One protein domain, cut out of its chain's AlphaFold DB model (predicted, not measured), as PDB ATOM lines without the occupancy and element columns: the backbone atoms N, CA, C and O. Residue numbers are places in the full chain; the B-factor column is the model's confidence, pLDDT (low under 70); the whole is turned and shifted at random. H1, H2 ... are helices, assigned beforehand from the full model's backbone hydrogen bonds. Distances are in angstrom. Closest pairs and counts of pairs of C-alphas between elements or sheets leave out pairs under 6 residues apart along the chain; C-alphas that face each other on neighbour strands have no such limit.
ATOM      1  N   ALA A 166       9.956   2.436 -40.785       88.00
ATOM      2  CA  ALA A 166      10.777   3.493 -40.192       88.00
ATOM      3  C   ALA A 166      10.051   4.282 -39.081       88.00
ATOM      4  O   ALA A 166      10.686   4.726 -38.131       88.00
ATOM      5  N   HIS A 167       8.725   4.440 -39.174       88.31
ATOM      6  CA  HIS A 167       7.913   5.029 -38.104       88.31
ATOM      7  C   HIS A 167       7.768   4.071 -36.910       88.31
ATOM      8  O   HIS A 167       7.842   4.499 -35.763       88.31
ATOM      9  N   GLU A 168       7.591   2.772 -37.155       89.88
ATOM     10  CA  GLU A 168       7.558   1.737 -36.115       89.88
ATOM     11  C   GLU A 168       8.914   1.609 -35.398       89.88
ATOM     12  O   GLU A 168       8.940   1.465 -34.182       89.88
ATOM     13  N   GLU A 169      10.039   1.713 -36.113       90.44
ATOM     14  CA  GLU A 169      11.386   1.768 -35.524       90.44
ATOM     15  C   GLU A 169      11.647   3.068 -34.757       90.44
ATOM     16  O   GLU A 169      12.277   3.028 -33.702       90.44
ATOM     17  N   PHE A 170      11.163   4.212 -35.252       89.75
ATOM     18  CA  PHE A 170      11.239   5.483 -34.528       89.75
ATOM     19  C   PHE A 170      10.479   5.404 -33.198       89.75
ATOM     20  O   PHE A 170      11.081   5.605 -32.150       89.75
ATOM     21  N   VAL A 171       9.205   4.997 -33.227       84.62
ATOM     22  CA  VAL A 171       8.382   4.838 -32.015       84.62
ATOM     23  C   VAL A 171       8.975   3.798 -31.060       84.62
ATOM     24  O   VAL A 171       8.984   4.024 -29.857       84.62
ATOM     25  N   LYS A 172       9.533   2.685 -31.558       85.25
ATOM     26  CA  LYS A 172      10.223   1.696 -30.706       85.25
ATOM     27  C   LYS A 172      11.492   2.242 -30.052       85.25
ATOM     28  O   LYS A 172      11.775   1.856 -28.925       85.25
ATOM     29  N   ARG A 173      12.251   3.110 -30.731       84.56
ATOM     30  CA  ARG A 173      13.419   3.780 -30.138       84.56
ATOM     31  C   ARG A 173      12.988   4.759 -29.052       84.56
ATOM     32  O   ARG A 173      13.550   4.724 -27.968       84.56
ATOM     33  N   GLU A 174      11.954   5.554 -29.311       82.06
ATOM     34  CA  GLU A 174      11.456   6.525 -28.335       82.06
ATOM     35  C   GLU A 174      10.863   5.839 -27.096       82.06
ATOM     36  O   GLU A 174      11.154   6.233 -25.973       82.06
ATOM     37  N   LEU A 175      10.127   4.735 -27.279       79.69
ATOM     38  CA  LEU A 175       9.649   3.891 -26.177       79.69
ATOM     39  C   LEU A 175      10.792   3.202 -25.408       79.69
ATOM     40  O   LEU A 175      10.667   2.987 -24.207       79.69
ATOM     41  N   ALA A 176      11.906   2.869 -26.066       81.44
ATOM     42  CA  ALA A 176      13.088   2.342 -25.384       81.44
ATOM     43  C   ALA A 176      13.812   3.423 -24.559       81.44
ATOM     44  O   ALA A 176      14.294   3.117 -23.474       81.44
ATOM     45  N   ASN A 177      13.830   4.676 -25.031       75.94
ATOM     46  CA  ASN A 177      14.340   5.822 -24.273       75.94
ATOM     47  C   ASN A 177      13.420   6.167 -23.080       75.94
ATOM     48  O   ASN A 177      13.910   6.473 -21.997       75.94
ATOM     49  N   LEU A 178      12.096   6.050 -23.241       64.44
ATOM     50  CA  LEU A 178      11.115   6.248 -22.162       64.44
ATOM     51  C   LEU A 178      11.290   5.255 -20.998       64.44
ATOM     52  O   LEU A 178      11.035   5.616 -19.857       64.44
ATOM     53  N   HIS A 179      11.796   4.040 -21.247       63.34
ATOM     54  CA  HIS A 179      12.193   3.100 -20.183       63.34
ATOM     55  C   HIS A 179      13.491   3.491 -19.437       63.34
ATOM     56  O   HIS A 179      13.942   2.737 -18.578       63.34
ATOM     57  N   THR A 180      14.108   4.631 -19.766       71.88
ATOM     58  CA  THR A 180      15.260   5.204 -19.041       71.88
ATOM     59  C   THR A 180      14.967   6.574 -18.420       71.88
ATOM     60  O   THR A 180      15.893   7.231 -17.959       71.88
ATOM     61  N   MET A 181      13.700   6.996 -18.405       65.81
ATOM     62  CA  MET A 181      13.241   8.186 -17.682       65.81
ATOM     63  C   MET A 181      12.776   7.773 -16.283       65.81
ATOM     64  O   MET A 181      12.099   6.752 -16.142       65.81
ATOM     65  N   ASP A 182      13.142   8.538 -15.257       82.81
ATOM     66  CA  ASP A 182      12.778   8.224 -13.871       82.81
ATOM     67  C   ASP A 182      11.261   8.376 -13.641       82.81
ATOM     68  O   ASP A 182      10.602   9.202 -14.277       82.81
ATOM     69  N   ASP A 183      10.695   7.627 -12.684       78.38
ATOM     70  CA  ASP A 183       9.255   7.658 -12.362       78.38
ATOM     71  C   ASP A 183       8.731   9.082 -12.085       78.38
ATOM     72  O   ASP A 183       7.584   9.402 -12.407       78.38
ATOM     73  N   ASP A 184       9.560   9.945 -11.493       78.25
ATOM     74  CA  ASP A 184       9.215  11.341 -11.215       78.25
ATOM     75  C   ASP A 184       9.261  12.222 -12.478       78.25
ATOM     76  O   ASP A 184       8.455  13.142 -12.604       78.25
ATOM     77  N   GLU A 185      10.123  11.918 -13.455       77.94
ATOM     78  CA  GLU A 185      10.163  12.602 -14.756       77.94
ATOM     79  C   GLU A 185       8.971  12.183 -15.633       77.94
ATOM     80  O   GLU A 185       8.302  13.032 -16.230       77.94
ATOM     81  N   ILE A 186       8.622  10.890 -15.616       72.00
ATOM     82  CA  ILE A 186       7.396  10.358 -16.229       72.00
ATOM     83  C   ILE A 186       6.163  11.025 -15.606       72.00
ATOM     84  O   ILE A 186       5.284  11.488 -16.338       72.00
ATOM     85  N   ARG A 187       6.097  11.144 -14.270       76.31
ATOM     86  CA  ARG A 187       5.026  11.913 -13.612       76.31
ATOM     87  C   ARG A 187       5.018  13.362 -14.075       76.31
ATOM     88  O   ARG A 187       3.937  13.855 -14.362       76.31
ATOM     89  N   ASN A 188       6.166  14.026 -14.201       79.31
ATOM     90  CA  ASN A 188       6.223  15.434 -14.604       79.31
ATOM     91  C   ASN A 188       5.684  15.661 -16.033       79.31
ATOM     92  O   ASN A 188       4.950  16.618 -16.268       79.31
ATOM     93  N   ILE A 189       5.954  14.739 -16.969       75.50
ATOM     94  CA  ILE A 189       5.395  14.767 -18.336       75.50
ATOM     95  C   ILE A 189       3.856  14.709 -18.328       75.50
ATOM     96  O   ILE A 189       3.212  15.397 -19.121       75.50
ATOM     97  N   PHE A 190       3.261  13.913 -17.435       65.62
ATOM     98  CA  PHE A 190       1.801  13.786 -17.300       65.62
ATOM     99  C   PHE A 190       1.177  14.729 -16.252       65.62
ATOM    100  O   PHE A 190      -0.047  14.811 -16.173       65.62
ATOM    101  N   ALA A 191       1.994  15.452 -15.479       69.81
ATOM    102  CA  ALA A 191       1.589  16.497 -14.537       69.81
ATOM    103  C   ALA A 191       1.569  17.899 -15.169       69.81
ATOM    104  O   ALA A 191       1.134  18.851 -14.523       69.81
ATOM    105  N   VAL A 192       1.971  18.031 -16.440       70.56
ATOM    106  CA  VAL A 192       1.491  19.128 -17.290       70.56
ATOM    107  C   VAL A 192      -0.031  19.081 -17.251       70.56
ATOM    108  O   VAL A 192      -0.627  18.127 -17.758       70.56
ATOM    109  N   GLU A 193      -0.657  20.094 -16.646       62.22
ATOM    110  CA  GLU A 193      -2.110  20.209 -16.626       62.22
ATOM    111  C   GLU A 193      -2.621  20.136 -18.062       62.22
ATOM    112  O   GLU A 193      -2.394  21.035 -18.878       62.22
ATOM    113  N   TRP A 194      -3.312  19.038 -18.381       58.34
ATOM    114  CA  TRP A 194      -4.041  18.881 -19.631       58.34
ATOM    115  C   TRP A 194      -5.270  19.783 -19.566       58.34
ATOM    116  O   TRP A 194      -6.395  19.326 -19.396       58.34
ATOM    117  N   ASN A 195      -5.025  21.085 -19.677       55.38
ATOM    118  CA  ASN A 195      -6.031  22.086 -19.932       55.38
ATOM    119  C   ASN A 195      -6.263  22.066 -21.453       55.38
ATOM    120  O   ASN A 195      -5.454  22.631 -22.199       55.38
ATOM    121  N   PRO A 196      -7.254  21.306 -21.966       60.88
ATOM    122  CA  PRO A 196      -7.441  21.187 -23.403       60.88
ATOM    123  C   PRO A 196      -7.722  22.575 -23.971       60.88
ATOM    124  O   PRO A 196      -8.417  23.371 -23.349       60.88
ATOM    125  N   THR A 197      -7.287  22.851 -25.199       56.91
ATOM    126  CA  THR A 197      -7.559  24.144 -25.860       56.91
ATOM    127  C   THR A 197      -9.064  24.457 -25.959       56.91
ATOM    128  O   THR A 197      -9.446  25.600 -26.165       56.91
ATOM    129  N   PHE A 198      -9.923  23.452 -25.754       54.03
ATOM    130  CA  PHE A 198     -11.367  23.597 -25.585       54.03
ATOM    131  C   PHE A 198     -11.820  24.302 -24.295       54.03
ATOM    132  O   PHE A 198     -12.871  24.926 -24.349       54.03
ATOM    133  N   SER A 199     -11.096  24.258 -23.168       61.16
ATOM    134  CA  SER A 199     -11.504  24.989 -21.950       61.16
ATOM    135  C   SER A 199     -11.582  26.489 -22.229       61.16
ATOM    136  O   SER A 199     -12.623  27.103 -22.029       61.16
ATOM    137  N   LEU A 200     -10.536  27.030 -22.862       59.62
ATOM    138  CA  LEU A 200     -10.453  28.426 -23.308       59.62
ATOM    139  C   LEU A 200     -11.531  28.805 -24.348       59.62
ATOM    140  O   LEU A 200     -11.821  29.981 -24.524       59.62
ATOM    141  N   ILE A 201     -12.133  27.825 -25.036       60.00
ATOM    142  CA  ILE A 201     -13.258  28.029 -25.973       60.00
ATOM    143  C   ILE A 201     -14.612  28.055 -25.235       60.00
ATOM    144  O   ILE A 201     -15.582  28.587 -25.767       60.00
ATOM    145  N   PHE A 202     -14.692  27.494 -24.025       57.19
ATOM    146  CA  PHE A 202     -15.898  27.483 -23.185       57.19
ATOM    147  C   PHE A 202     -15.871  28.509 -22.039       57.19
ATOM    148  O   PHE A 202     -16.918  28.780 -21.459       57.19
ATOM    149  N   GLU A 203     -14.708  29.081 -21.723       69.69
ATOM    150  CA  GLU A 203     -14.543  30.170 -20.747       69.69
ATOM    151  C   GLU A 203     -14.870  31.558 -21.335       69.69
ATOM    152  O   GLU A 203     -15.262  32.450 -20.586       69.69
ATOM    153  N   ASP A 204     -14.762  31.736 -22.660       67.44
ATOM    154  CA  ASP A 204     -15.079  32.987 -23.363       67.44
ATOM    155  C   ASP A 204     -16.259  32.805 -24.341       67.44
ATOM    156  O   ASP A 204     -16.161  32.157 -25.390       67.44
ATOM    157  N   GLU A 205     -17.395  33.422 -24.010       70.62
ATOM    158  CA  GLU A 205     -18.626  33.354 -24.803       70.62
ATOM    159  C   GLU A 205     -18.512  34.074 -26.166       70.62
ATOM    160  O   GLU A 205     -19.230  33.722 -27.107       70.62
ATOM    161  N   GLN A 206     -17.560  35.003 -26.345       68.38
ATOM    162  CA  GLN A 206     -17.257  35.594 -27.656       68.38
ATOM    163  C   GLN A 206     -16.497  34.614 -28.556       68.38
ATOM    164  O   GLN A 206     -16.771  34.542 -29.758       68.38
ATOM    165  N   VAL A 207     -15.581  33.815 -27.995       69.69
ATOM    166  CA  VAL A 207     -14.886  32.744 -28.732       69.69
ATOM    167  C   VAL A 207     -15.875  31.645 -29.124       69.69
ATOM    168  O   VAL A 207     -15.868  31.194 -30.270       69.69
ATOM    169  N   TRP A 208     -16.791  31.274 -28.225       67.44
ATOM    170  CA  TRP A 208     -17.872  30.337 -28.540       67.44
ATOM    171  C   TRP A 208     -18.836  30.870 -29.614       67.44
ATOM    172  O   TRP A 208     -19.273  30.114 -30.485       67.44
ATOM    173  N   SER A 209     -19.126  32.175 -29.607       74.31
ATOM    174  CA  SER A 209     -19.952  32.826 -30.635       74.31
ATOM    175  C   SER A 209     -19.257  32.830 -32.004       74.31
ATOM    176  O   SER A 209     -19.837  32.352 -32.978       74.31
ATOM    177  N   ARG A 210     -17.969  33.205 -32.062       71.25
ATOM    178  CA  ARG A 210     -17.131  33.095 -33.276       71.25
ATOM    179  C   ARG A 210     -16.927  31.662 -33.777       71.25
ATOM    180  O   ARG A 210     -16.581  31.476 -34.934       71.25
ATOM    181  N   PHE A 211     -17.121  30.647 -32.933       69.12
ATOM    182  CA  PHE A 211     -17.114  29.238 -33.346       69.12
ATOM    183  C   PHE A 211     -18.493  28.744 -33.831       69.12
ATOM    184  O   PHE A 211     -18.586  27.763 -34.572       69.12
ATOM    185  N   ARG A 212     -19.582  29.404 -33.415       68.50
ATOM    186  CA  ARG A 212     -20.954  29.136 -33.886       68.50
ATOM    187  C   ARG A 212     -21.243  29.752 -35.248       68.50
ATOM    188  O   ARG A 212     -21.999  29.163 -36.024       68.50
ATOM    189  N   GLU A 213     -20.692  30.929 -35.501       71.69
ATOM    190  CA  GLU A 213     -20.812  31.646 -36.764       71.69
ATOM    191  C   GLU A 213     -19.703  31.166 -37.711       71.69
ATOM    192  O   GLU A 213     -18.528  31.350 -37.405       71.69
ATOM    193  N   PRO A 214     -20.025  30.500 -38.841       57.81
ATOM    194  CA  PRO A 214     -19.003  30.155 -39.821       57.81
ATOM    195  C   PRO A 214     -18.431  31.451 -40.395       57.81
ATOM    196  O   PRO A 214     -19.199  32.300 -40.852       57.81
ATOM    197  N   SER A 215     -17.104  31.600 -40.384       59.91
ATOM    198  CA  SER A 215     -16.476  32.792 -40.955       59.91
ATOM    199  C   SER A 215     -16.823  32.912 -42.441       59.91
ATOM    200  O   SER A 215     -16.983  31.904 -43.136       59.91
ATOM    201  N   GLU A 216     -16.942  34.139 -42.948       58.31
ATOM    202  CA  GLU A 216     -17.259  34.359 -44.366       58.31
ATOM    203  C   GLU A 216     -16.205  33.687 -45.272       58.31
ATOM    204  O   GLU A 216     -16.553  33.072 -46.282       58.31
ATOM    205  N   GLU A 217     -14.942  33.666 -44.831       58.22
ATOM    206  CA  GLU A 217     -13.811  32.982 -45.470       58.22
ATOM    207  C   GLU A 217     -13.971  31.441 -45.501       58.22
ATOM    208  O   GLU A 217     -13.695  30.804 -46.522       58.22
ATOM    209  N   ASP A 218     -14.488  30.822 -44.429       56.62
ATOM    210  CA  ASP A 218     -14.797  29.382 -44.392       56.62
ATOM    211  C   ASP A 218     -15.925  29.002 -45.368       56.62
ATOM    212  O   ASP A 218     -15.951  27.876 -45.883       56.62
ATOM    213  N   THR A 219     -16.857  29.923 -45.654       56.25
ATOM    214  CA  THR A 219     -17.935  29.663 -46.627       56.25
ATOM    215  C   THR A 219     -17.430  29.562 -48.067       56.25
ATOM    216  O   THR A 219     -18.018  28.816 -48.851       56.25
ATOM    217  N   ASP A 220     -16.312  30.224 -48.384       53.12
ATOM    218  CA  ASP A 220     -15.663  30.211 -49.703       53.12
ATOM    219  C   ASP A 220     -14.643  29.053 -49.842       53.12
ATOM    220  O   ASP A 220     -14.412  28.527 -50.934       53.12
TER     221      ASP A 220
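What this domain is: This is residues 166 to 220 of the 360 residues of the protein "Hypothetical protein" of Palpitomonas bilix (UniProt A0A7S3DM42). The model is an open, flat bracket of five helices strung out along the chain, with two legs joined by a long crossbar and an empty middle. H1 makes one leg, H2 and the stretch of residues 192 to 198 make the crossbar with H3 near its far end, and H4 followed by H5 makes the other leg, which runs back beyond the corner at H3. The printed part has 55 residues, with five named helices in the order H1, H2, H3, H4, H5 and no named strand; the class is all helix. The whole is extended, with a radius of gyration of the C-alphas of 19.7 A, and the C-alphas span 49 by 30 by 9 A along their three main axes.

Where its parts are: H1, residues 166 to 178, begins with C-alpha 166 at (10.777, 3.493, -40.192) and is 18.2 A long from first to last C-alpha. H2, residues 183 to 191, is 11.9 A long and begins with C-alpha 183 at (9.255, 7.658, -12.362). H3 holds residues 199 to 203 and is 6.1 A long. H4, residues 205 to 212, is 10.3 A long. H5, residues 216 to 220, is 6.9 A long and ends with C-alpha 220 at (-15.663, 30.211, -49.703).

How they stand to each other: H1 and H2 are only just apart, their closest C-alphas being 8.1 A from each other. H2 and H3 are apart. H3 and H4 touch only at the corner by their link, and only just, with 3 pairs of C-alphas within 8 A; the closest C-alphas are those of Ile 201 and Val 207, 5.7 A apart. H4 and H5 are apart. H1 is also apart from H3, H4 and H5, H2 from H4 and H5, and H3 from H5. In H1, H2, H3 and H4 every O i to N i+4 pair is within hydrogen-bond range. In H5 0 of 1 such pairs is within range, while 2 of 2 O i to N i+3 pairs are.

The domain as a whole: The two C-alphas farthest apart are those of Asp 182 and Asp 220, at 50.8 A, and the outline is flat. Residues 166 to 177, which belong to H1, stand free, and so do residues 187 to 197, of which 187 to 191 belong to H2. The printed part has no cut. The links H1 to H2, H3 to H4 and H4 to H5 are tight, and the link H2 to H3, with 7 residues, is short. The mean pLDDT of the printed part is 70.3; 29 residues are under 70, among them residues 193 to 204 and 214 to 220, and H5 has a mean of 57.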